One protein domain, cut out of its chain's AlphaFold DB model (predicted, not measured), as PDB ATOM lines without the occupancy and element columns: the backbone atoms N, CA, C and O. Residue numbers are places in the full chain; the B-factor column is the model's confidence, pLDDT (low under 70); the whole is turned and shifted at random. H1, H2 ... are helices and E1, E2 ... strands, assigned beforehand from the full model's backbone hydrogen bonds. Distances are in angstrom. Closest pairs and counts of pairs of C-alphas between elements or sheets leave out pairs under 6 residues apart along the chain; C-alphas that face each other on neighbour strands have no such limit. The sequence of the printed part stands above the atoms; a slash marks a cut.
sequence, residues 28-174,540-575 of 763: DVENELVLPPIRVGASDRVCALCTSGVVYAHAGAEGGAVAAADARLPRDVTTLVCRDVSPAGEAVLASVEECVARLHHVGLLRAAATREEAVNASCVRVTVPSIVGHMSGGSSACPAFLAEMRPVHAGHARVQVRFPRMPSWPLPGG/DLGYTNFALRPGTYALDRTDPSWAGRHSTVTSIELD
ATOM      1  N   ASP A  28     -17.002 -40.307  -7.026       46.28
ATOM      2  CA  ASP A  28     -16.374 -40.069  -8.333       46.28
ATOM      3  C   ASP A  28     -14.881 -40.417  -8.535       46.28
ATOM      4  O   ASP A  28     -14.239 -39.820  -9.400       46.28
ATOM      5  N   VAL A  29     -14.317 -41.442  -7.873       54.84
ATOM      6  CA  VAL A  29     -13.243 -42.202  -8.556       54.84
ATOM      7  C   VAL A  29     -13.947 -43.176  -9.488       54.84
ATOM      8  O   VAL A  29     -14.475 -44.200  -9.053       54.84
ATOM      9  N   GLU A  30     -14.033 -42.813 -10.767       64.25
ATOM     10  CA  GLU A  30     -14.557 -43.722 -11.781       64.25
ATOM     11  C   GLU A  30     -13.836 -45.065 -11.746       64.25
ATOM     12  O   GLU A  30     -12.686 -45.172 -11.317       64.25
ATOM     13  N   ASN A  31     -14.529 -46.104 -12.207       70.81
ATOM     14  CA  ASN A  31     -13.930 -47.419 -12.319       70.81
ATOM     15  C   ASN A  31     -12.833 -47.390 -13.395       70.81
ATOM     16  O   ASN A  31     -13.118 -47.546 -14.583       70.81
ATOM     17  N   GLU A  32     -11.579 -47.221 -12.966       78.12
ATOM     18  CA  GLU A  32     -10.419 -47.164 -13.855       78.12
ATOM     19  C   GLU A  32     -10.131 -48.527 -14.501       78.12
ATOM     20  O   GLU A  32      -9.242 -48.605 -15.333       78.12
ATOM     21  N   LEU A  33     -10.865 -49.597 -14.162       81.19
ATOM     22  CA  LEU A  33     -10.697 -50.942 -14.730       81.19
ATOM     23  C   LEU A  33     -11.515 -51.187 -16.004       81.19
ATOM     24  O   LEU A  33     -11.399 -52.255 -16.609       81.19
ATOM     25  N   VAL A  34     -12.346 -50.231 -16.418       82.44
ATOM     26  CA  VAL A  34     -13.201 -50.361 -17.602       82.44
ATOM     27  C   VAL A  34     -12.604 -49.579 -18.765       82.44
ATOM     28  O   VAL A  34     -12.197 -48.429 -18.615       82.44
ATOM     29  N   LEU A  35     -12.567 -50.200 -19.947       81.69
ATOM     30  CA  LEU A  35     -12.144 -49.511 -21.162       81.69
ATOM     31  C   LEU A  35     -13.087 -48.339 -21.480       81.69
ATOM     32  O   LEU A  35     -14.307 -48.534 -21.496       81.69
ATOM     33  N   PRO A  36     -12.550 -47.147 -21.798       78.75
ATOM     34  CA  PRO A  36     -13.372 -46.030 -22.238       78.75
ATOM     35  C   PRO A  36     -14.176 -46.400 -23.499       78.75
ATOM     36  O   PRO A  36     -13.594 -46.891 -24.471       78.75
ATOM     37  N   PRO A  37     -15.501 -46.166 -23.529       76.38
ATOM     38  CA  PRO A  37     -16.315 -46.493 -24.695       76.38
ATOM     39  C   PRO A  37     -16.010 -45.555 -25.871       76.38
ATOM     40  O   PRO A  37     -15.906 -44.341 -25.695       76.38
ATOM     41  N   ILE A  38     -15.967 -46.106 -27.088       80.19
ATOM     42  CA  ILE A  38     -15.879 -45.326 -28.331       80.19
ATOM     43  C   ILE A  38     -17.239 -44.672 -28.617       80.19
ATOM     44  O   ILE A  38     -18.243 -45.364 -28.807       80.19
ATOM     45  N   ARG A  39     -17.269 -43.332 -28.642       75.00
ATOM     46  CA  ARG A  39     -18.465 -42.515 -28.907       75.00
ATOM     47  C   ARG A  39     -18.201 -41.552 -30.067       75.00
ATOM     48  O   ARG A  39     -17.674 -40.460 -29.862       75.00
ATOM     49  N   VAL A  40     -18.561 -41.969 -31.277       77.12
ATOM     50  CA  VAL A  40     -18.440 -41.157 -32.497       77.12
ATOM     51  C   VAL A  40     -19.835 -40.948 -33.073       77.12
ATOM     52  O   VAL A  40     -20.506 -41.912 -33.423       77.12
ATOM     53  N   GLY A  41     -20.297 -39.699 -33.111       74.44
ATOM     54  CA  GLY A  41     -21.578 -39.319 -33.704       74.44
ATOM     55  C   GLY A  41     -21.524 -39.215 -35.233       74.44
ATOM     56  O   GLY A  41     -20.460 -39.085 -35.836       74.44
ATOM     57  N   ALA A  42     -22.688 -39.212 -35.886       73.25
ATOM     58  CA  ALA A  42     -22.786 -39.130 -37.350       73.25
ATOM     59  C   ALA A  42     -22.145 -37.855 -37.941       73.25
ATOM     60  O   ALA A  42     -21.538 -37.907 -39.011       73.25
ATOM     61  N   SER A  43     -22.242 -36.733 -37.224       75.75
ATOM     62  CA  SER A  43     -21.658 -35.438 -37.592       75.75
ATOM     63  C   SER A  43     -20.212 -35.248 -37.130       75.75
ATOM     64  O   SER A  43     -19.609 -34.226 -37.455       75.75
ATOM     65  N   ASP A  44     -19.665 -36.176 -36.342       78.06
ATOM     66  CA  ASP A  44     -18.338 -35.999 -35.765       78.06
ATOM     67  C   ASP A  44     -17.251 -36.094 -36.836       78.06
ATOM     68  O   ASP A  44     -17.391 -36.776 -37.850       78.06
ATOM     69  N   ARG A  45     -16.128 -35.425 -36.574       82.38
ATOM     70  CA  ARG A  45     -14.891 -35.575 -37.339       82.38
ATOM     71  C   ARG A  45     -13.809 -36.080 -36.413       82.38
ATOM     72  O   ARG A  45     -13.394 -35.353 -35.511       82.38
ATOM     73  N   VAL A  46     -13.395 -37.324 -36.615       85.38
ATOM     74  CA  VAL A  46     -12.516 -38.035 -35.689       85.38
ATOM     75  C   VAL A  46     -11.367 -38.664 -36.451       85.38
ATOM     76  O   VAL A  46     -11.565 -39.334 -37.461       85.38
ATOM     77  N   CYS A  47     -10.166 -38.462 -35.927       89.75
ATOM     78  CA  CYS A  47      -8.984 -39.221 -36.284       89.75
ATOM     79  C   CYS A  47      -8.427 -39.855 -35.020       89.75
ATOM     80  O   CYS A  47      -8.149 -39.148 -34.056       89.75
ATOM     81  N   ALA A  48      -8.293 -41.171 -34.988       91.00
ATOM     82  CA  ALA A  48      -7.881 -41.876 -33.788       91.00
ATOM     83  C   ALA A  48      -6.924 -43.018 -34.113       91.00
ATOM     84  O   ALA A  48      -6.946 -43.586 -35.204       91.00
ATOM     85  N   LEU A  49      -6.106 -43.372 -33.128       91.31
ATOM     86  CA  LEU A  49      -5.341 -44.608 -33.134       91.31
ATOM     87  C   LEU A  49      -6.019 -45.592 -32.191       91.31
ATOM     88  O   LEU A  49      -6.226 -45.289 -31.017       91.31
ATOM     89  N   CYS A  50      -6.365 -46.769 -32.690       89.50
ATOM     90  CA  CYS A  50      -6.910 -47.853 -31.891       89.50
ATOM     91  C   CYS A  50      -5.809 -48.538 -31.079       89.50
ATOM     92  O   CYS A  50      -4.656 -48.623 -31.493       89.50
ATOM     93  N   THR A  51      -6.192 -49.120 -29.947       85.94
ATOM     94  CA  THR A  51      -5.307 -49.945 -29.101       85.94
ATOM     95  C   THR A  51      -4.726 -51.177 -29.813       85.94
ATOM     96  O   THR A  51      -3.757 -51.754 -29.342       85.94
ATOM     97  N   SER A  52      -5.285 -51.563 -30.959       83.38
ATOM     98  CA  SER A  52      -4.809 -52.626 -31.853       83.38
ATOM     99  C   SER A  52      -3.736 -52.181 -32.862       83.38
ATOM    100  O   SER A  52      -3.235 -53.016 -33.616       83.38
ATOM    101  N   GLY A  53      -3.422 -50.881 -32.930       85.88
ATOM    102  CA  GLY A  53      -2.569 -50.291 -33.968       85.88
ATOM    103  C   GLY A  53      -3.304 -49.934 -35.268       85.88
ATOM    104  O   GLY A  53      -2.673 -49.559 -36.247       85.88
ATOM    105  N   VAL A  54      -4.635 -50.043 -35.305       88.69
ATOM    106  CA  VAL A  54      -5.443 -49.639 -36.467       88.69
ATOM    107  C   VAL A  54      -5.751 -48.143 -36.405       88.69
ATOM    108  O   VAL A  54      -6.130 -47.630 -35.354       88.69
ATOM    109  N   VAL A  55      -5.626 -47.437 -37.526       91.00
ATOM    110  CA  VAL A  55      -6.068 -46.043 -37.645       91.00
ATOM    111  C   VAL A  55      -7.573 -45.999 -37.874       91.00
ATOM    112  O   VAL A  55      -8.112 -46.731 -38.695       91.00
ATOM    113  N   TYR A  56      -8.275 -45.130 -37.161       90.00
ATOM    114  CA  TYR A  56      -9.697 -44.884 -37.356       90.00
ATOM    115  C   TYR A  56      -9.917 -43.457 -37.856       90.00
ATOM    116  O   TYR A  56      -9.454 -42.503 -37.227       90.00
ATOM    117  N   ALA A  57     -10.635 -43.312 -38.969       89.00
ATOM    118  CA  ALA A  57     -10.964 -42.022 -39.562       89.00
ATOM    119  C   ALA A  57     -12.469 -41.895 -39.840       89.00
ATOM    120  O   ALA A  57     -13.091 -42.759 -40.458       89.00
ATOM    121  N   HIS A  58     -13.049 -40.771 -39.424       85.69
ATOM    122  CA  HIS A  58     -14.435 -40.399 -39.705       85.69
ATOM    123  C   HIS A  58     -14.492 -38.922 -40.098       85.69
ATOM    124  O   HIS A  58     -14.095 -38.061 -39.315       85.69
ATOM    125  N   ALA A  59     -14.951 -38.628 -41.317       75.94
ATOM    126  CA  ALA A  59     -14.905 -37.288 -41.922       75.94
ATOM    127  C   ALA A  59     -16.189 -36.451 -41.718       75.94
ATOM    128  O   ALA A  59     -16.230 -35.270 -42.083       75.94
ATOM    129  N   GLY A  60     -17.214 -37.029 -41.082       70.62
ATOM    130  CA  GLY A  60     -18.535 -36.423 -40.908       70.62
ATOM    131  C   GLY A  60     -19.335 -36.413 -42.218       70.62
ATOM    132  O   GLY A  60     -18.955 -35.750 -43.172       70.62
ATOM    133  N   ALA A  61     -20.442 -37.160 -42.237       66.00
ATOM    134  CA  ALA A  61     -21.434 -37.259 -43.319       66.00
ATOM    135  C   ALA A  61     -20.914 -37.348 -44.779       66.00
ATOM    136  O   ALA A  61     -21.107 -36.413 -45.544       66.00
ATOM    137  N   GLU A  62     -20.430 -38.525 -45.204       48.38
ATOM    138  CA  GLU A  62     -20.633 -39.049 -46.571       48.38
ATOM    139  C   GLU A  62     -20.768 -40.584 -46.539       48.38
ATOM    140  O   GLU A  62     -19.927 -41.286 -45.981       48.38
ATOM    141  N   GLY A  63     -21.851 -41.100 -47.133       41.88
ATOM    142  CA  GLY A  63     -22.104 -42.528 -47.344       41.88
ATOM    143  C   GLY A  63     -23.392 -43.016 -46.683       41.88
ATOM    144  O   GLY A  63     -23.424 -43.274 -45.483       41.88
ATOM    145  N   GLY A  64     -24.464 -43.171 -47.471       41.62
ATOM    146  CA  GLY A  64     -25.693 -43.846 -47.041       41.62
ATOM    147  C   GLY A  64     -25.446 -45.285 -46.561       41.62
ATOM    148  O   GLY A  64     -24.311 -45.752 -46.514       41.62
ATOM    149  N   ALA A  65     -26.525 -46.007 -46.240       40.38
ATOM    150  CA  ALA A  65     -26.559 -47.328 -45.581       40.38
ATOM    151  C   ALA A  65     -25.588 -48.428 -46.097       40.38
ATOM    152  O   ALA A  65     -25.431 -49.454 -45.442       40.38
ATOM    153  N   VAL A  66     -24.907 -48.219 -47.225       41.06
ATOM    154  CA  VAL A  66     -23.894 -49.100 -47.823       41.06
ATOM    155  C   VAL A  66     -22.510 -48.995 -47.139       41.06
ATOM    156  O   VAL A  66     -21.768 -49.970 -47.145       41.06
ATOM    157  N   ALA A  67     -22.164 -47.887 -46.464       45.22
ATOM    158  CA  ALA A  67     -20.856 -47.729 -45.793       45.22
ATOM    159  C   ALA A  67     -20.756 -48.414 -44.408       45.22
ATOM    160  O   ALA A  67     -19.663 -48.641 -43.893       45.22
ATOM    161  N   ALA A  68     -21.887 -48.784 -43.797       46.38
ATOM    162  CA  ALA A  68     -21.918 -49.379 -42.458       46.38
ATOM    163  C   ALA A  68     -21.437 -50.847 -42.411       46.38
ATOM    164  O   ALA A  68     -21.088 -51.344 -41.339       46.38
ATOM    165  N   ALA A  69     -21.416 -51.545 -43.555       43.94
ATOM    166  CA  ALA A  69     -21.005 -52.949 -43.643       43.94
ATOM    167  C   ALA A  69     -19.489 -53.128 -43.876       43.94
ATOM    168  O   ALA A  69     -18.909 -54.081 -43.361       43.94
ATOM    169  N   ASP A  70     -18.844 -52.186 -44.575       46.00
ATOM    170  CA  ASP A  70     -17.402 -52.201 -44.883       46.00
ATOM    171  C   ASP A  70     -16.522 -51.665 -43.729       46.00
ATOM    172  O   ASP A  70     -15.325 -51.943 -43.670       46.00
ATOM    173  N   ALA A  71     -17.112 -50.963 -42.756       54.16
ATOM    174  CA  ALA A  71     -16.426 -50.317 -41.629       54.16
ATOM    175  C   ALA A  71     -15.898 -51.278 -40.532       54.16
ATOM    176  O   ALA A  71     -15.556 -50.838 -39.433       54.16
ATOM    177  N   ARG A  72     -15.854 -52.597 -40.781       60.34
ATOM    178  CA  ARG A  72     -15.433 -53.606 -39.784       60.34
ATOM    179  C   ARG A  72     -14.077 -54.249 -40.056       60.34
ATOM    180  O   ARG A  72     -13.523 -54.854 -39.140       60.34
ATOM    181  N   LEU A  73     -13.547 -54.138 -41.274       72.31
ATOM    182  CA  LEU A  73     -12.271 -54.748 -41.649       72.31
ATOM    183  C   LEU A  73     -11.238 -53.659 -41.963       72.31
ATOM    184  O   LEU A  73     -11.508 -52.810 -42.812       72.31
ATOM    185  N   PRO A  74     -10.064 -53.672 -41.303       83.19
ATOM    186  CA  PRO A  74      -8.988 -52.749 -41.636       83.19
ATOM    187  C   PRO A  74      -8.532 -52.925 -43.090       83.19
ATOM    188  O   PRO A  74      -8.365 -54.052 -43.558       83.19
ATOM    189  N   ARG A  75      -8.299 -51.813 -43.789       86.69
ATOM    190  CA  ARG A  75      -7.659 -51.767 -45.113       86.69
ATOM    191  C   ARG A  75      -6.365 -50.974 -45.023       86.69
ATOM    192  O   ARG A  75      -6.331 -49.947 -44.350       86.69
ATOM    193  N   ASP A  76      -5.323 -51.428 -45.705       89.81
ATOM    194  CA  ASP A  76      -4.060 -50.697 -45.722       89.81
ATOM    195  C   ASP A  76      -4.201 -49.388 -46.500       89.81
ATOM    196  O   ASP A  76      -4.628 -49.361 -47.655       89.81
ATOM    197  N   VAL A  77      -3.813 -48.296 -45.851       88.31
ATOM    198  CA  VAL A  77      -3.727 -46.954 -46.426       88.31
ATOM    199  C   VAL A  77      -2.262 -46.573 -46.464       88.31
ATOM    200  O   VAL A  77      -1.560 -46.708 -45.464       88.31
ATOM    201  N   THR A  78      -1.798 -46.091 -47.615       90.12
ATOM    202  CA  THR A  78      -0.426 -45.610 -47.796       90.12
ATOM    203  C   THR A  78      -0.446 -44.118 -48.082       90.12
ATOM    204  O   THR A  78      -1.094 -43.685 -49.029       90.12
ATOM    205  N   THR A  79       0.284 -43.338 -47.287       89.31
ATOM    206  CA  THR A  79       0.370 -41.881 -47.432       89.31
ATOM    207  C   THR A  79       1.818 -41.404 -47.405       89.31
ATOM    208  O   THR A  79       2.688 -42.055 -46.826       89.31
ATOM    209  N   LEU A  80       2.086 -40.259 -48.032       88.19
ATOM    210  CA  LEU A  80       3.367 -39.563 -47.947       88.19
ATOM    211  C   LEU A  80       3.258 -38.462 -46.885       88.19
ATOM    212  O   LEU A  80       2.466 -37.536 -47.033       88.19
ATOM    213  N   VAL A  81       4.069 -38.545 -45.834       84.25
ATOM    214  CA  VAL A  81       4.126 -37.565 -44.744       84.25
ATOM    215  C   VAL A  81       5.428 -36.784 -44.850       84.25
ATOM    216  O   VAL A  81       6.506 -37.372 -44.791       84.25
ATOM    217  N   CYS A  82       5.346 -35.463 -44.992       80.06
ATOM    218  CA  CYS A  82       6.511 -34.583 -45.087       80.06
ATOM    219  C   CYS A  82       6.611 -33.651 -43.872       80.06
ATOM    220  O   CYS A  82       5.591 -33.228 -43.338       80.06
ATOM    221  N   ARG A  83       7.834 -33.311 -43.444       66.88
ATOM    222  CA  ARG A  83       8.125 -32.444 -42.284       66.88
ATOM    223  C   ARG A  83       7.487 -31.057 -42.414       66.88
ATOM    224  O   ARG A  83       6.922 -30.557 -41.443       66.88
ATOM    225  N   ASP A  84       7.527 -30.478 -43.612       62.03
ATOM    226  CA  ASP A  84       6.894 -29.197 -43.914       62.03
ATOM    227  C   ASP A  84       5.428 -29.397 -44.292       62.03
ATOM    228  O   ASP A  84       5.077 -29.660 -45.443       62.03
ATOM    229  N   VAL A  85       4.545 -29.230 -43.312       50.72
ATOM    230  CA  VAL A  85       3.136 -28.978 -43.612       50.72
ATOM    231  C   VAL A  85       3.023 -27.497 -43.947       50.72
ATOM    232  O   VAL A  85       3.157 -26.645 -43.065       50.72
ATOM    233  N   SER A  86       2.811 -27.192 -45.227       43.16
ATOM    234  CA  SER A  86       2.514 -25.832 -45.680       43.16
ATOM    235  C   SER A  86       1.418 -25.215 -44.795       43.16
ATOM    236  O   SER A  86       0.437 -25.895 -44.473       43.16
ATOM    237  N   PRO A  87       1.539 -23.947 -44.364       47.00
ATOM    238  CA  PRO A  87       0.516 -23.289 -43.567       47.00
ATOM    239  C   PRO A  87      -0.667 -22.861 -44.454       47.00
ATOM    240  O   PRO A  87      -0.967 -21.681 -44.567       47.00
ATOM    241  N   ALA A  88      -1.364 -23.803 -45.085       35.62
ATOM    242  CA  ALA A  88      -2.614 -23.562 -45.808       35.62
ATOM    243  C   ALA A  88      -3.390 -24.892 -45.902       35.62
ATOM    244  O   ALA A  88      -2.804 -25.894 -46.283       35.62
ATOM    245  N   GLY A  89      -4.667 -25.030 -45.553       43.44
ATOM    246  CA  GLY A  89      -5.680 -24.069 -45.133       43.44
ATOM    247  C   GLY A  89      -6.619 -24.672 -44.080       43.44
ATOM    248  O   GLY A  89      -6.278 -25.630 -43.385       43.44
ATOM    249  N   GLU A  90      -7.757 -24.017 -43.902       43.84
ATOM    250  CA  GLU A  90      -8.762 -24.272 -42.872       43.84
ATOM    251  C   GLU A  90      -9.371 -25.682 -42.946       43.84
ATOM    252  O   GLU A  90      -9.631 -26.206 -44.021       43.84
ATOM    253  N   ALA A  91      -9.577 -26.259 -41.757       51.84
ATOM    254  CA  ALA A  91     -10.570 -27.268 -41.390       51.84
ATOM    255  C   ALA A  91     -11.144 -28.169 -42.500       51.84
ATOM    256  O   ALA A  91     -12.009 -27.715 -43.227       51.84
ATOM    257  N   VAL A  92     -10.799 -29.464 -42.496       54.81
ATOM    258  CA  VAL A  92     -11.681 -30.656 -42.396       54.81
ATOM    259  C   VAL A  92     -10.738 -31.866 -42.338       54.81
ATOM    260  O   VAL A  92      -9.819 -31.915 -43.133       54.81
ATOM    261  N   LEU A  93     -10.950 -32.828 -41.432       66.88
ATOM    262  CA  LEU A  93     -10.402 -34.188 -41.566       66.88
ATOM    263  C   LEU A  93     -11.058 -34.818 -42.806       66.88
ATOM    264  O   LEU A  93     -12.135 -35.397 -42.692       66.88
ATOM    265  N   ALA A  94     -10.509 -34.553 -43.993       67.75
ATOM    266  CA  ALA A  94     -11.190 -34.791 -45.268       67.75
ATOM    267  C   ALA A  94     -10.972 -36.212 -45.787       67.75
ATOM    268  O   ALA A  94     -11.794 -36.731 -46.539       67.75
ATOM    269  N   SER A  95      -9.876 -36.850 -45.372       79.88
ATOM    270  CA  SER A  95      -9.533 -38.203 -45.793       79.88
ATOM    271  C   SER A  95      -8.791 -38.987 -44.710       79.88
ATOM    272  O   SER A  95      -8.338 -38.448 -43.692       79.88
ATOM    273  N   VAL A  96      -8.662 -40.294 -44.933       85.00
ATOM    274  CA  VAL A  96      -7.899 -41.187 -44.057       85.00
ATOM    275  C   VAL A  96      -6.397 -40.909 -44.145       85.00
ATOM    276  O   VAL A  96      -5.721 -40.933 -43.124       85.00
ATOM    277  N   GLU A  97      -5.874 -40.535 -45.312       87.25
ATOM    278  CA  GLU A  97      -4.468 -40.160 -45.518       87.25
ATOM    279  C   GLU A  97      -4.071 -38.948 -44.671       87.25
ATOM    280  O   GLU A  97      -2.975 -38.915 -44.108       87.25
ATOM    281  N   GLU A  98      -4.972 -37.971 -44.540       84.88
ATOM    282  CA  GLU A  98      -4.771 -36.817 -43.667       84.88
ATOM    283  C   GLU A  98      -4.756 -37.231 -42.189       84.88
ATOM    284  O   GLU A  98      -3.930 -36.744 -41.412       84.88
ATOM    285  N   CYS A  99      -5.632 -38.161 -41.792       87.62
ATOM    286  CA  CYS A  99      -5.607 -38.726 -40.445       87.62
ATOM    287  C   CYS A  99      -4.271 -39.426 -40.154       87.62
ATOM    288  O   CYS A  99      -3.641 -39.155 -39.129       87.62
ATOM    289  N   VAL A 100      -3.793 -40.255 -41.087       88.69
ATOM    290  CA  VAL A 100      -2.498 -40.937 -40.976       88.69
ATOM    291  C   VAL A 100      -1.359 -39.920 -40.845       88.69
ATOM    292  O   VAL A 100      -0.542 -40.028 -39.932       88.69
ATOM    293  N   ALA A 101      -1.338 -38.874 -41.676       85.19
ATOM    294  CA  ALA A 101      -0.329 -37.820 -41.578       85.19
ATOM    295  C   ALA A 101      -0.349 -37.122 -40.204       85.19
ATOM    296  O   ALA A 101       0.696 -36.952 -39.577       85.19
ATOM    297  N   ARG A 102      -1.530 -36.762 -39.682       85.62
ATOM    298  CA  ARG A 102      -1.671 -36.102 -38.370       85.62
ATOM    299  C   ARG A 102      -1.197 -36.986 -37.213       85.62
ATOM    300  O   ARG A 102      -0.455 -36.508 -36.354       85.62
ATOM    301  N   LEU A 103      -1.575 -38.266 -37.203       88.56
ATOM    302  CA  LEU A 103      -1.124 -39.225 -36.187       88.56
ATOM    303  C   LEU A 103       0.395 -39.461 -36.268       88.56
ATOM    304  O   LEU A 103       1.055 -39.550 -35.231       88.56
ATOM    305  N   HIS A 104       0.972 -39.496 -37.474       86.50
ATOM    306  CA  HIS A 104       2.427 -39.573 -37.661       86.50
ATOM    307  C   HIS A 104       3.141 -38.325 -37.124       86.50
ATOM    308  O   HIS A 104       4.121 -38.429 -36.379       86.50
ATOM    309  N   HIS A 105       2.612 -37.130 -37.404       81.06
ATOM    310  CA  HIS A 105       3.189 -35.872 -36.927       81.06
ATOM    311  C   HIS A 105       3.275 -35.792 -35.401       81.06
ATOM    312  O   HIS A 105       4.308 -35.361 -34.887       81.06
ATOM    313  N   VAL A 106       2.275 -36.284 -34.668       81.31
ATOM    314  CA  VAL A 106       2.329 -36.336 -33.194       81.31
ATOM    315  C   VAL A 106       3.030 -37.589 -32.641       81.31
ATOM    316  O   VAL A 106       3.057 -37.792 -31.433       81.31
ATOM    317  N   GLY A 107       3.580 -38.452 -33.499       83.19
ATOM    318  CA  GLY A 107       4.384 -39.605 -33.080       83.19
ATOM    319  C   GLY A 107       3.629 -40.865 -32.695       83.19
ATOM    320  O   GLY A 107       4.230 -41.744 -32.104       83.19
ATOM    321  N   LEU A 108       2.348 -40.985 -33.040       86.44
ATOM    322  CA  LEU A 108       1.531 -42.127 -32.624       86.44
ATOM    323  C   LEU A 108       1.635 -43.344 -33.554       86.44
ATOM    324  O   LEU A 108       1.241 -44.436 -33.166       86.44
ATOM    325  N   LEU A 109       2.122 -43.183 -34.788       82.56
ATOM    326  CA  LEU A 109       2.058 -44.261 -35.786       82.56
ATOM    327  C   LEU A 109       3.287 -45.150 -35.878       82.56
ATOM    328  O   LEU A 109       3.205 -46.179 -36.538       82.56
ATOM    329  N   ARG A 110       4.404 -44.808 -35.236       69.69
ATOM    330  CA  ARG A 110       5.656 -45.543 -35.454       69.69
ATOM    331  C   ARG A 110       5.537 -47.015 -35.046       69.69
ATOM    332  O   ARG A 110       5.901 -47.900 -35.807       69.69
ATOM    333  N   ALA A 111       4.927 -47.269 -33.891       61.31
ATOM    334  CA  ALA A 111       4.684 -48.607 -33.361       61.31
ATOM    335  C   ALA A 111       3.514 -49.361 -34.040       61.31
ATOM    336  O   ALA A 111       3.377 -50.575 -33.885       61.31
ATOM    337  N   ALA A 112       2.656 -48.644 -34.770       63.97
ATOM    338  CA  ALA A 112       1.444 -49.163 -35.406       63.97
ATOM    339  C   ALA A 112       1.591 -49.365 -36.927       63.97
ATOM    340  O   ALA A 112       0.803 -50.096 -37.533       63.97
ATOM    341  N   ALA A 113       2.583 -48.721 -37.547       65.88
ATOM    342  CA  ALA A 113       2.810 -48.793 -38.978       65.88
ATOM    343  C   ALA A 113       3.216 -50.202 -39.406       65.88
ATOM    344  O   ALA A 113       4.089 -50.833 -38.815       65.88
ATOM    345  N   THR A 114       2.577 -50.698 -40.465       69.25
ATOM    346  CA  THR A 114       2.963 -51.971 -41.082       69.25
ATOM    347  C   THR A 114       4.210 -51.799 -41.940       69.25
ATOM    348  O   THR A 114       4.984 -52.744 -42.083       69.25
ATOM    349  N   ARG A 115       4.425 -50.593 -42.485       81.38
ATOM    350  CA  ARG A 115       5.620 -50.224 -43.250       81.38
ATOM    351  C   ARG A 115       5.867 -48.718 -43.170       81.38
ATOM    352  O   ARG A 115       4.947 -47.930 -43.377       81.38
ATOM    353  N   GLU A 116       7.113 -48.325 -42.930       84.38
ATOM    354  CA  GLU A 116       7.577 -46.939 -43.046       84.38
ATOM    355  C   GLU A 116       8.834 -46.914 -43.922       84.38
ATOM    356  O   GLU A 116       9.775 -47.671 -43.692       84.38
ATOM    357  N   GLU A 117       8.836 -46.076 -44.959       86.19
ATOM    358  CA  GLU A 117       9.945 -45.950 -45.906       86.19
ATOM    359  C   GLU A 117      10.386 -44.497 -46.020       86.19
ATOM    360  O   GLU A 117       9.592 -43.621 -46.372       86.19
ATOM    361  N   ALA A 118      11.670 -44.231 -45.789       81.88
ATOM    362  CA  ALA A 118      12.242 -42.930 -46.102       81.88
ATOM    363  C   ALA A 118      12.196 -42.700 -47.620       81.88
ATOM    364  O   ALA A 118      12.757 -43.477 -48.393       81.88
ATOM    365  N   VAL A 119      11.525 -41.630 -48.050       85.94
ATOM    366  CA  VAL A 119      11.512 -41.210 -49.459       85.94
ATOM    367  C   VAL A 119      12.640 -40.215 -49.709       85.94
ATOM    368  O   VAL A 119      13.325 -40.289 -50.724       85.94
ATOM    369  N   ASN A 120      12.839 -39.284 -48.775       81.00
ATOM    370  CA  ASN A 120      13.965 -38.354 -48.732       81.00
ATOM    371  C   ASN A 120      14.148 -37.830 -47.291       81.00
ATOM    372  O   ASN A 120      13.434 -38.247 -46.381       81.00
ATOM    373  N   ALA A 121      15.078 -36.893 -47.080       68.19
ATOM    374  CA  ALA A 121      15.362 -36.315 -45.758       68.19
ATOM    375  C   ALA A 121      14.156 -35.616 -45.091       68.19
ATOM    376  O   ALA A 121      14.135 -35.434 -43.872       68.19
ATOM    377  N   SER A 122      13.152 -35.233 -45.881       73.38
ATOM    378  CA  SER A 122      12.005 -34.437 -45.447       73.38
ATOM    379  C   SER A 122      10.687 -35.204 -45.480       73.38
ATOM    380  O   SER A 122       9.712 -34.693 -44.938       73.38
ATOM    381  N   CYS A 123      10.622 -36.390 -46.091       81.56
ATOM    382  CA  CYS A 123       9.379 -37.122 -46.322       81.56
ATOM    383  C   CYS A 123       9.531 -38.632 -46.110       81.56
ATOM    384  O   CYS A 123      10.486 -39.255 -46.579       81.56
ATOM    385  N   VAL A 124       8.519 -39.228 -45.486       85.44
ATOM    386  CA  VAL A 124       8.388 -40.667 -45.253       85.44
ATOM    387  C   VAL A 124       7.077 -41.173 -45.840       85.44
ATOM    388  O   VAL A 124       6.042 -40.512 -45.757       85.44
ATOM    389  N   ARG A 125       7.110 -42.345 -46.464       90.56
ATOM    390  CA  ARG A 125       5.914 -43.060 -46.899       90.56
ATOM    391  C   ARG A 125       5.502 -44.008 -45.784       90.56
ATOM    392  O   ARG A 125       6.300 -44.840 -45.370       90.56
ATOM    393  N   VAL A 126       4.265 -43.888 -45.322       89.69
ATOM    394  CA  VAL A 126       3.733 -44.661 -44.199       89.69
ATOM    395  C   VAL A 126       2.546 -45.476 -44.685       89.69
ATOM    396  O   VAL A 126       1.609 -44.914 -45.254       89.69
ATOM    397  N   THR A 127       2.579 -46.783 -44.444       90.88
ATOM    398  CA  THR A 127       1.462 -47.699 -44.679       90.88
ATOM    399  C   THR A 127       0.915 -48.178 -43.342       90.88
ATOM    400  O   THR A 127       1.671 -48.669 -42.500       90.88
ATOM    401  N   VAL A 128      -0.396 -48.027 -43.140       90.31
ATOM    402  CA  VAL A 128      -1.078 -48.432 -41.905       90.31
ATOM    403  C   VAL A 128      -2.447 -49.064 -42.182       90.31
ATOM    404  O   VAL A 128      -3.163 -48.606 -43.079       90.31
ATOM    405  N   PRO A 129      -2.866 -50.055 -41.379       90.50
ATOM    406  CA  PRO A 129      -4.218 -50.585 -41.444       90.50
ATOM    407  C   PRO A 129      -5.197 -49.533 -40.917       90.50
ATOM    408  O   PRO A 129      -5.002 -48.981 -39.834       90.50
ATOM    409  N   SER A 130      -6.260 -49.263 -41.672       88.62
ATOM    410  CA  SER A 130      -7.219 -48.198 -41.375       88.62
ATOM    411  C   SER A 130      -8.673 -48.646 -41.494       88.62
ATOM    412  O   SER A 130      -9.027 -49.440 -42.364       88.62
ATOM    413  N   ILE A 131      -9.533 -48.094 -40.641       87.44
ATOM    414  CA  ILE A 131     -10.992 -48.207 -40.692       87.44
ATOM    415  C   ILE A 131     -11.561 -46.819 -40.988       87.44
ATOM    416  O   ILE A 131     -11.222 -45.851 -40.308       87.44
ATOM    417  N   VAL A 132     -12.448 -46.736 -41.981       84.38
ATOM    418  CA  VAL A 132     -13.116 -45.490 -42.377       84.38
ATOM    419  C   VAL A 132     -14.620 -45.620 -42.178       84.38
ATOM    420  O   VAL A 132     -15.222 -46.604 -42.606       84.38
ATOM    421  N   GLY A 133     -15.228 -44.614 -41.549       76.56
ATOM    422  CA  GLY A 133     -16.680 -44.499 -41.406       76.56
ATOM    423  C   GLY A 133     -17.167 -44.536 -39.960       76.56
ATOM    424  O   GLY A 133     -16.399 -44.401 -39.012       76.56
ATOM    425  N   HIS A 134     -18.476 -44.692 -39.775       72.38
ATOM    426  CA  HIS A 134     -19.111 -44.596 -38.462       72.38
ATOM    427  C   HIS A 134     -18.936 -45.875 -37.627       72.38
ATOM    428  O   HIS A 134     -19.240 -46.975 -38.090       72.38
ATOM    429  N   MET A 135     -18.535 -45.723 -36.361       70.50
ATOM    430  CA  MET A 135     -18.422 -46.817 -35.394       70.50
ATOM    431  C   MET A 135     -19.137 -46.450 -34.086       70.50
ATOM    432  O   MET A 135     -18.763 -45.493 -33.413       70.50
ATOM    433  N   SER A 136     -20.155 -47.230 -33.710       64.19
ATOM    434  CA  SER A 136     -20.813 -47.131 -32.401       64.19
ATOM    435  C   SER A 136     -20.525 -48.384 -31.577       64.19
ATOM    436  O   SER A 136     -21.028 -49.460 -31.902       64.19
ATOM    437  N   GLY A 137     -19.729 -48.231 -30.514       63.31
ATOM    438  CA  GLY A 137     -19.179 -49.344 -29.731       63.31
ATOM    439  C   GLY A 137     -17.895 -49.915 -30.345       63.31
ATOM    440  O   GLY A 137     -17.690 -49.837 -31.552       63.31
ATOM    441  N   GLY A 138     -16.995 -50.445 -29.509       63.94
ATOM    442  CA  GLY A 138     -15.732 -51.026 -29.979       63.94
ATOM    443  C   GLY A 138     -15.940 -52.251 -30.873       63.94
ATOM    444  O   GLY A 138     -16.935 -52.967 -30.753       63.94
ATOM    445  N   SER A 139     -14.985 -52.508 -31.765       73.31
ATOM    446  CA  SER A 139     -14.891 -53.750 -32.546       73.31
ATOM    447  C   SER A 139     -13.681 -54.570 -32.089       73.31
ATOM    448  O   SER A 139     -12.814 -54.050 -31.392       73.31
ATOM    449  N   SER A 140     -13.561 -55.834 -32.506       74.25
ATOM    450  CA  SER A 140     -12.326 -56.604 -32.263       74.25
ATOM    451  C   SER A 140     -11.093 -55.924 -32.872       74.25
ATOM    452  O   SER A 140     -10.012 -55.973 -32.294       74.25
ATOM    453  N   ALA A 141     -11.266 -55.243 -34.009       77.94
ATOM    454  CA  ALA A 141     -10.216 -54.491 -34.684       77.94
ATOM    455  C   ALA A 141      -9.944 -53.118 -34.049       77.94
ATOM    456  O   ALA A 141      -8.877 -52.561 -34.272       77.94
ATOM    457  N   CYS A 142     -10.870 -52.566 -33.263       83.00
ATOM    458  CA  CYS A 142     -10.692 -51.318 -32.524       83.00
ATOM    459  C   CYS A 142     -11.501 -51.348 -31.214       83.00
ATOM    460  O   CYS A 142     -12.617 -50.820 -31.170       83.00
ATOM    461  N   PRO A 143     -10.984 -51.990 -30.148       81.44
ATOM    462  CA  PRO A 143     -11.727 -52.127 -28.892       81.44
ATOM    463  C   PRO A 143     -11.894 -50.793 -28.154       81.44
ATOM    464  O   PRO A 143     -12.942 -50.517 -27.576       81.44
ATOM    465  N   ALA A 144     -10.848 -49.966 -28.197       86.50
ATOM    466  CA  ALA A 144     -10.779 -48.636 -27.603       86.50
ATOM    467  C   ALA A 144      -9.759 -47.777 -28.365       86.50
ATOM    468  O   ALA A 144      -8.863 -48.316 -29.030       86.50
ATOM    469  N   PHE A 145      -9.861 -46.454 -28.230       88.62
ATOM    470  CA  PHE A 145      -8.874 -45.515 -28.765       88.62
ATOM    471  C   PHE A 145      -7.698 -45.337 -27.804       88.62
ATOM    472  O   PHE A 145      -7.892 -45.017 -26.637       88.62
ATOM    473  N   LEU A 146      -6.478 -45.502 -28.314       89.00
ATOM    474  CA  LEU A 146      -5.227 -45.134 -27.652       89.00
ATOM    475  C   LEU A 146      -5.036 -43.611 -27.613       89.00
ATOM    476  O   LEU A 146      -4.521 -43.063 -26.639       89.00
ATOM    477  N   ALA A 147      -5.464 -42.937 -28.678       90.25
ATOM    478  CA  ALA A 147      -5.472 -41.490 -28.808       90.25
ATOM    479  C   ALA A 147      -6.574 -41.070 -29.783       90.25
ATOM    480  O   ALA A 147      -6.871 -41.791 -30.736       90.25
ATOM    481  N   GLU A 148      -7.148 -39.895 -29.559       89.12
ATOM    482  CA  GLU A 148      -8.226 -39.331 -30.365       89.12
ATOM    483  C   GLU A 148      -7.928 -37.863 -30.694       89.12
ATOM    484  O   GLU A 148      -7.490 -37.097 -29.838       89.12
ATOM    485  N   MET A 149      -8.183 -37.463 -31.936       88.06
ATOM    486  CA  MET A 149      -8.024 -36.106 -32.440       88.06
ATOM    487  C   MET A 149      -9.319 -35.605 -33.066       88.06
ATOM    488  O   MET A 149      -9.917 -36.291 -33.901       88.06
ATOM    489  N   ARG A 150      -9.707 -34.374 -32.722       84.06
ATOM    490  CA  ARG A 150     -10.883 -33.702 -33.288       84.06
ATOM    491  C   ARG A 150     -10.566 -32.261 -33.709       84.06
ATOM    492  O   ARG A 150      -9.807 -31.578 -33.016       84.06
ATOM    493  N   PRO A 151     -11.133 -31.763 -34.823       77.56
ATOM    494  CA  PRO A 151     -11.046 -30.348 -35.182       77.56
ATOM    495  C   PRO A 151     -11.728 -29.463 -34.133       77.56
ATOM    496  O   PRO A 151     -12.800 -29.802 -33.637       77.56
ATOM    497  N   VAL A 152     -11.147 -28.302 -33.829       73.31
ATOM    498  CA  VAL A 152     -11.735 -27.346 -32.872       73.31
ATOM    499  C   VAL A 152     -12.615 -26.341 -33.610       73.31
ATOM    500  O   VAL A 152     -12.204 -25.803 -34.631       73.31
ATOM    501  N   HIS A 153     -13.822 -26.077 -33.100       61.00
ATOM    502  CA  HIS A 153     -14.765 -25.137 -33.729       61.00
ATOM    503  C   HIS A 153     -14.510 -23.658 -33.350       61.00
ATOM    504  O   HIS A 153     -15.024 -22.770 -34.022       61.00
ATOM    505  N   ALA A 154     -13.691 -23.368 -32.324       54.03
ATOM    506  CA  ALA A 154     -13.289 -22.009 -31.931       54.03
ATOM    507  C   ALA A 154     -11.929 -21.971 -31.185       54.03
ATOM    508  O   ALA A 154     -11.719 -22.735 -30.243       54.03
ATOM    509  N   GLY A 155     -11.019 -21.054 -31.553       54.34
ATOM    510  CA  GLY A 155      -9.771 -20.764 -30.817       54.34
ATOM    511  C   GLY A 155      -8.491 -20.699 -31.670       54.34
ATOM    512  O   GLY A 155      -8.531 -20.812 -32.888       54.34
ATOM    513  N   HIS A 156      -7.335 -20.510 -31.015       54.84
ATOM    514  CA  HIS A 156      -6.011 -20.433 -31.666       54.84
ATOM    515  C   HIS A 156      -5.400 -21.798 -32.044       54.84
ATOM    516  O   HIS A 156      -4.462 -21.835 -32.834       54.84
ATOM    517  N   ALA A 157      -5.882 -22.907 -31.472       56.94
ATOM    518  CA  ALA A 157      -5.438 -24.262 -31.813       56.94
ATOM    519  C   ALA A 157      -6.385 -24.891 -32.844       56.94
ATOM    520  O   ALA A 157      -7.597 -24.713 -32.743       56.94
ATOM    521  N   ARG A 158      -5.841 -25.643 -33.812       73.50
ATOM    522  CA  ARG A 158      -6.619 -26.218 -34.927       73.50
ATOM    523  C   ARG A 158      -7.176 -27.614 -34.627       73.50
ATOM    524  O   ARG A 158      -8.221 -27.978 -35.163       73.50
ATOM    525  N   VAL A 159      -6.506 -28.388 -33.769       79.38
ATOM    526  CA  VAL A 159      -6.892 -29.763 -33.402       79.38
ATOM    527  C   VAL A 159      -6.778 -29.965 -31.893       79.38
ATOM    528  O   VAL A 159      -5.751 -29.632 -31.299       79.38
ATOM    529  N   GLN A 160      -7.812 -30.534 -31.274       82.50
ATOM    530  CA  GLN A 160      -7.736 -31.054 -29.911       82.50
ATOM    531  C   GLN A 160      -7.311 -32.523 -29.931       82.50
ATOM    532  O   GLN A 160      -7.796 -33.293 -30.758       82.50
ATOM    533  N   VAL A 161      -6.419 -32.895 -29.016       84.62
ATOM    534  CA  VAL A 161      -5.903 -34.256 -28.835       84.62
ATOM    535  C   VAL A 161      -6.275 -34.747 -27.443       84.62
ATOM    536  O   VAL A 161      -6.062 -34.039 -26.459       84.62
ATOM    537  N   ARG A 162      -6.802 -35.966 -27.369       87.44
ATOM    538  CA  ARG A 162      -7.172 -36.657 -26.138       87.44
ATOM    539  C   ARG A 162      -6.452 -37.995 -26.052       87.44
ATOM    540  O   ARG A 162      -6.421 -38.751 -27.022       87.44
ATOM    541  N   PHE A 163      -5.941 -38.312 -24.868       88.88
ATOM    542  CA  PHE A 163      -5.345 -39.604 -24.542       88.88
ATOM    543  C   PHE A 163      -6.200 -40.284 -23.471       88.88
ATOM    544  O   PHE A 163      -6.146 -39.882 -22.307       88.88
ATOM    545  N   PRO A 164      -7.032 -41.275 -23.834       86.44
ATOM    546  CA  PRO A 164      -7.861 -41.964 -22.856       86.44
ATOM    547  C   PRO A 164      -7.010 -42.751 -21.851       86.44
ATOM    548  O   PRO A 164      -5.967 -43.314 -22.198       86.44
ATOM    549  N   ARG A 165      -7.470 -42.812 -20.596       87.06
ATOM    550  CA  ARG A 165      -6.850 -43.652 -19.567       87.06
ATOM    551  C   ARG A 165      -7.174 -45.120 -19.825       87.06
ATOM    552  O   ARG A 165      -8.332 -45.474 -20.029       87.06
ATOM    553  N   MET A 166      -6.143 -45.956 -19.802       87.12
ATOM    554  CA  MET A 166      -6.251 -47.396 -20.002       87.12
ATOM    555  C   MET A 166      -6.266 -48.139 -18.666       87.12
ATOM    556  O   MET A 166      -5.443 -47.829 -17.800       87.12
ATOM    557  N   PRO A 167      -7.137 -49.151 -18.509       86.00
ATOM    558  CA  PRO A 167      -7.260 -49.898 -17.263       86.00
ATOM    559  C   PRO A 167      -6.024 -50.724 -16.929       86.00
ATOM    560  O   PRO A 167      -5.564 -50.732 -15.789       86.00
ATOM    561  N   SER A 168      -5.452 -51.367 -17.943       88.00
ATOM    562  CA  SER A 168      -4.151 -52.028 -17.903       88.00
ATOM    563  C   SER A 168      -3.487 -51.901 -19.277       88.00
ATOM    564  O   SER A 168      -4.174 -51.742 -20.286       88.00
ATOM    565  N   TRP A 169      -2.158 -51.926 -19.335       86.56
ATOM    566  CA  TRP A 169      -1.415 -51.948 -20.593       86.56
ATOM    567  C   TRP A 169      -0.178 -52.847 -20.490       86.56
ATOM    568  O   TRP A 169       0.636 -52.582 -19.599       86.56
ATOM    569  N   PRO A 170       0.004 -53.839 -21.388       82.94
ATOM    570  CA  PRO A 170      -0.841 -54.130 -22.556       82.94
ATOM    571  C   PRO A 170      -2.222 -54.689 -22.166       82.94
ATOM    572  O   PRO A 170      -2.383 -55.281 -21.101       82.94
ATOM    573  N   LEU A 171      -3.225 -54.481 -23.025       82.88
ATOM    574  CA  LEU A 171      -4.580 -54.993 -22.801       82.88
ATOM    575  C   LEU A 171      -4.675 -56.493 -23.135       82.88
ATOM    576  O   LEU A 171      -4.163 -56.904 -24.180       82.88
ATOM    577  N   PRO A 172      -5.390 -57.307 -22.333       72.94
ATOM    578  CA  PRO A 172      -5.668 -58.702 -22.673       72.94
ATOM    579  C   PRO A 172      -6.369 -58.834 -24.031       72.94
ATOM    580  O   PRO A 172      -7.368 -58.163 -24.288       72.94
ATOM    581  N   GLY A 173      -5.844 -59.693 -24.910       67.94
ATOM    582  CA  GLY A 173      -6.383 -59.910 -26.260       67.94
ATOM    583  C   GLY A 173      -6.147 -58.762 -27.252       67.94
ATOM    584  O   GLY A 173      -6.477 -58.903 -28.427       67.94
ATOM    585  N   GLY A 174      -5.564 -57.642 -26.811       65.56
ATOM    586  CA  GLY A 174      -5.082 -56.585 -27.691       65.56
ATOM    587  C   GLY A 174      -3.735 -56.951 -28.312       65.56
ATOM    588  O   GLY A 174      -2.955 -57.716 -27.744       65.56
ATOM    589  N   ASP A 540       0.805 -26.812 -19.368       66.88
ATOM    590  CA  ASP A 540       2.093 -26.204 -19.713       66.88
ATOM    591  C   ASP A 540       3.107 -27.219 -20.273       66.88
ATOM    592  O   ASP A 540       4.317 -26.993 -20.327       66.88
ATOM    593  N   LEU A 541       2.597 -28.351 -20.770       63.19
ATOM    594  CA  LEU A 541       3.382 -29.394 -21.432       63.19
ATOM    595  C   LEU A 541       4.127 -28.906 -22.688       63.19
ATOM    596  O   LEU A 541       4.990 -29.616 -23.198       63.19
ATOM    597  N   GLY A 542       3.880 -27.676 -23.152       51.28
ATOM    598  CA  GLY A 542       4.687 -27.015 -24.182       51.28
ATOM    599  C   GLY A 542       6.158 -26.803 -23.786       51.28
ATOM    600  O   GLY A 542       7.009 -26.658 -24.665       51.28
ATOM    601  N   TYR A 543       6.488 -26.843 -22.487       52.44
ATOM    602  CA  TYR A 543       7.875 -26.881 -22.002       52.44
ATOM    603  C   TYR A 543       8.484 -28.291 -21.963       52.44
ATOM    604  O   TYR A 543       9.607 -28.460 -21.483       52.44
ATOM    605  N   THR A 544       7.804 -29.296 -22.502       57.38
ATOM    606  CA  THR A 544       8.382 -30.620 -22.749       57.38
ATOM    607  C   THR A 544       8.568 -30.835 -24.250       57.38
ATOM    608  O   THR A 544       7.908 -30.176 -25.054       57.38
ATOM    609  N   ASN A 545       9.479 -31.726 -24.655       61.16
ATOM    610  CA  ASN A 545       9.641 -32.147 -26.057       61.16
ATOM    611  C   ASN A 545       8.496 -33.080 -26.483       61.16
ATOM    612  O   ASN A 545       8.707 -34.165 -27.015       61.16
ATOM    613  N   PHE A 546       7.272 -32.657 -26.188       70.81
ATOM    614  CA  PHE A 546       6.056 -33.340 -26.568       70.81
ATOM    615  C   PHE A 546       5.795 -33.078 -28.048       70.81
ATOM    616  O   PHE A 546       5.894 -31.936 -28.499       70.81
ATOM    617  N   ALA A 547       5.416 -34.104 -28.811       68.88
ATOM    618  CA  ALA A 547       5.193 -33.966 -30.252       68.88
ATOM    619  C   ALA A 547       3.926 -33.153 -30.631       68.88
ATOM    620  O   ALA A 547       3.525 -33.114 -31.795       68.88
ATOM    621  N   LEU A 548       3.300 -32.452 -29.676       72.19
ATOM    622  CA  LEU A 548       2.238 -31.480 -29.940       72.19
ATOM    623  C   LEU A 548       2.825 -30.091 -30.213       72.19
ATOM    624  O   LEU A 548       3.197 -29.359 -29.296       72.19
ATOM    625  N   ARG A 549       2.853 -29.688 -31.488       70.06
ATOM    626  CA  ARG A 549       3.258 -28.336 -31.900       70.06
ATOM    627  C   ARG A 549       2.292 -27.271 -31.341       70.06
ATOM    628  O   ARG A 549       1.107 -27.298 -31.705       70.06
ATOM    629  N   PRO A 550       2.775 -26.300 -30.535       63.38
ATOM    630  CA  PRO A 550       1.955 -25.184 -30.066       63.38
ATOM    631  C   PRO A 550       1.322 -24.419 -31.238       63.38
ATOM    632  O   PRO A 550       1.992 -24.136 -32.229       63.38
ATOM    633  N   GLY A 551       0.026 -24.107 -31.142       65.56
ATOM    634  CA  GLY A 551      -0.745 -23.429 -32.197       65.56
ATOM    635  C   GLY A 551      -1.349 -24.360 -33.261       65.56
ATOM    636  O   GLY A 551      -2.322 -23.992 -33.912       65.56
ATOM    637  N   THR A 552      -0.852 -25.593 -33.402       73.56
ATOM    638  CA  THR A 552      -1.475 -26.617 -34.262       73.56
ATOM    639  C   THR A 552      -2.355 -27.550 -33.442       73.56
ATOM    640  O   THR A 552      -3.530 -27.729 -33.767       73.56
ATOM    641  N   TYR A 553      -1.800 -28.087 -32.356       77.19
ATOM    642  CA  TYR A 553      -2.467 -29.028 -31.467       77.19
ATOM    643  C   TYR A 553      -2.656 -28.418 -30.077       77.19
ATOM    644  O   TYR A 553      -1.835 -27.627 -29.611       77.19
ATOM    645  N   ALA A 554      -3.727 -28.814 -29.398       76.81
ATOM    646  CA  ALA A 554      -3.924 -28.576 -27.977       76.81
ATOM    647  C   ALA A 554      -4.390 -29.870 -27.312       76.81
ATOM    648  O   ALA A 554      -5.169 -30.617 -27.899       76.81
ATOM    649  N   LEU A 555      -3.949 -30.120 -26.080       78.94
ATOM    650  CA  LEU A 555      -4.599 -31.132 -25.253       78.94
ATOM    651  C   LEU A 555      -6.046 -30.720 -25.005       78.94
ATOM    652  O   LEU A 555      -6.343 -29.522 -24.914       78.94
ATOM    653  N   ASP A 556      -6.932 -31.705 -24.918       76.19
ATOM    654  CA  ASP A 556      -8.343 -31.526 -24.614       76.19
ATOM    655  C   ASP A 556      -8.518 -30.733 -23.308       76.19
ATOM    656  O   ASP A 556      -8.478 -31.246 -22.183       76.19
ATOM    657  N   ARG A 557      -8.703 -29.416 -23.482       64.62
ATOM    658  CA  ARG A 557      -9.219 -28.517 -22.452       64.62
ATOM    659  C   ARG A 557     -10.574 -29.087 -22.073       64.62
ATOM    660  O   ARG A 557     -11.296 -29.492 -22.969       64.62
ATOM    661  N   THR A 558     -10.863 -29.149 -20.780       55.81
ATOM    662  CA  THR A 558     -12.035 -29.753 -20.115       55.81
ATOM    663  C   THR A 558     -13.401 -29.220 -20.590       55.81
ATOM    664  O   THR A 558     -14.215 -28.781 -19.782       55.81
ATOM    665  N   ASP A 559     -13.635 -29.175 -21.896       46.06
ATOM    666  CA  ASP A 559     -14.839 -28.713 -22.551       46.06
ATOM    667  C   ASP A 559     -15.894 -29.825 -22.430       46.06
ATOM    668  O   ASP A 559     -15.661 -30.961 -22.869       46.06
ATOM    669  N   PRO A 560     -17.044 -29.526 -21.808       45.03
ATOM    670  CA  PRO A 560     -18.084 -30.503 -21.516       45.03
ATOM    671  C   PRO A 560     -18.775 -31.084 -22.760       45.03
ATOM    672  O   PRO A 560     -19.533 -32.041 -22.615       45.03
ATOM    673  N   SER A 561     -18.540 -30.551 -23.964       47.62
ATOM    674  CA  SER A 561     -19.279 -30.954 -25.169       47.62
ATOM    675  C   SER A 561     -18.859 -32.300 -25.784       47.62
ATOM    676  O   SER A 561     -19.715 -32.969 -26.361       47.62
ATOM    677  N   TRP A 562     -17.600 -32.751 -25.641       56.03
ATOM    678  CA  TRP A 562     -17.168 -34.053 -26.199       56.03
ATOM    679  C   TRP A 562     -16.157 -34.855 -25.356       56.03
ATOM    680  O   TRP A 562     -16.164 -36.085 -25.424       56.03
ATOM    681  N   ALA A 563     -15.327 -34.220 -24.518       53.62
ATOM    682  CA  ALA A 563     -14.375 -34.935 -23.653       53.62
ATOM    683  C   ALA A 563     -15.020 -35.476 -22.354       53.62
ATOM    684  O   ALA A 563     -14.492 -36.400 -21.724       53.62
ATOM    685  N   GLY A 564     -16.183 -34.938 -21.962       53.88
ATOM    686  CA  GLY A 564     -16.863 -35.277 -20.707       53.88
ATOM    687  C   GLY A 564     -16.038 -34.912 -19.462       53.88
ATOM    688  O   GLY A 564     -15.092 -34.130 -19.531       53.88
ATOM    689  N   ARG A 565     -16.364 -35.505 -18.304       58.97
ATOM    690  CA  ARG A 565     -15.595 -35.352 -17.048       58.97
ATOM    691  C   ARG A 565     -14.193 -36.008 -17.091       58.97
ATOM    692  O   ARG A 565     -13.429 -35.841 -16.145       58.97
ATOM    693  N   HIS A 566     -13.819 -36.682 -18.187       67.88
ATOM    694  CA  HIS A 566     -12.655 -37.587 -18.286       67.88
ATOM    695  C   HIS A 566     -11.670 -37.147 -19.372       67.88
ATOM    696  O   HIS A 566     -11.315 -37.913 -20.278       67.88
ATOM    697  N   SER A 567     -11.268 -35.880 -19.292       76.69
ATOM    698  CA  SER A 567     -10.261 -35.295 -20.178       76.69
ATOM    699  C   SER A 567      -8.842 -35.739 -19.782       76.69
ATOM    700  O   SER A 567      -8.612 -36.153 -18.637       76.69
ATOM    701  N   THR A 568      -7.874 -35.638 -20.700       82.94
ATOM    702  CA  THR A 568      -6.455 -35.933 -20.399       82.94
ATOM    703  C   THR A 568      -5.946 -35.032 -19.273       82.94
ATOM    704  O   THR A 568      -5.307 -35.494 -18.330       82.94
ATOM    705  N   VAL A 569      -6.271 -33.738 -19.339       80.75
ATOM    706  CA  VAL A 569      -5.858 -32.736 -18.346       80.75
ATOM    707  C   VAL A 569      -6.457 -33.044 -16.976       80.75
ATOM    708  O   VAL A 569      -5.724 -33.041 -15.990       80.75
ATOM    709  N   THR A 570      -7.754 -33.365 -16.908       79.12
ATOM    710  CA  THR A 570      -8.392 -33.774 -15.644       79.12
ATOM    711  C   THR A 570      -7.758 -35.050 -15.093       79.12
ATOM    712  O   THR A 570      -7.495 -35.136 -13.900       79.12
ATOM    713  N   SER A 571      -7.451 -36.023 -15.954       81.62
ATOM    714  CA  SER A 571      -6.787 -37.268 -15.549       81.62
ATOM    715  C   SER A 571      -5.417 -37.000 -14.908       81.62
ATOM    716  O   SER A 571      -5.120 -37.527 -13.837       81.62
ATOM    717  N   ILE A 572      -4.607 -36.128 -15.513       82.69
ATOM    718  CA  ILE A 572      -3.308 -35.711 -14.960       82.69
ATOM    719  C   ILE A 572      -3.479 -34.938 -13.640       82.69
ATOM    720  O   ILE A 572      -2.707 -35.120 -12.701       82.69
ATOM    721  N   GLU A 573      -4.481 -34.064 -13.551       80.00
ATOM    722  CA  GLU A 573      -4.775 -33.287 -12.343       80.00
ATOM    723  C   GLU A 573      -5.162 -34.187 -11.157       80.00
ATOM    724  O   GLU A 573      -4.643 -34.015 -10.047       80.00
ATOM    725  N   LEU A 574      -6.008 -35.191 -11.403       76.69
ATOM    726  CA  LEU A 574      -6.419 -36.179 -10.404       76.69
ATOM    727  C   LEU A 574      -5.248 -37.055  -9.935       76.69
ATOM    728  O   LEU A 574      -5.150 -37.351  -8.748       76.69
ATOM    729  N   ASP A 575      -4.307 -37.395 -10.822       78.25
ATOM    730  CA  ASP A 575      -3.101 -38.174 -10.485       78.25
ATOM    731  C   ASP A 575      -2.183 -37.480  -9.460       78.25
ATOM    732  O   ASP A 575      -1.351 -38.120  -8.815       78.25
TER     733      ASP A 575
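What this domain is: This is residues 28 to 174 and 540 to 575 of the 763 residues of an uncharacterized protein of Leishmania martiniquensis (UniProt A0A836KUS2). With little regular structure, a strongly twisted, branched sheet of eight strands curls round one helix, H2. The printed 183 residues include E1, E2, H1, E3, H2, E4, E5, E6, E7, E8, E9, H3 in chain order; these hold 73 residues, class mixed. It is compact, radius of gyration of the C-alphas 16.2 A, spanning 49 by 43 by 32 A.

Where its parts are: The sheet holds E1, residues 46 to 50, from C-alpha 46 at (-12.516, -38.035, -35.689); E2, 55 to 58; E3, 75 to 82, 22.3 A long; E4, 115 to 120; E5, 123 to 132, 24.3 A; E6, 145 to 151; E7, 159 to 162; E9, 553 to 555. H2 is 96 to 105, H1 67 to 70, E8 166 to 169; H3, 568 to 575, ends at C-alpha 575, (-3.101, -38.174, -10.485).

How they stand to each other: E5 bends by 72 degrees at residue 129; it neighbours E3, antiparallel, N 79 and O 126 2.9 A apart, within hydrogen-bond range. The closest C-alphas of H2 and E3, Ala 101 and Val 81, are 5.5 A apart. H3 only grazes the sheet; H1 is only just not on it, with 4 pairs of C-alphas within 10 A; E8 pairs with no named strand. Every O i to N i+4 pair is within range in H2 and H3; H1 is too short for one.

The domain as a whole: Residues 175 to 539 are cut out, a C-alpha gap of 32.2 A. Links E3 to H2, E5 to E6 and E9 to H3 are long. In the model 62 printed residues are under pLDDT 70, among them 61 to 72.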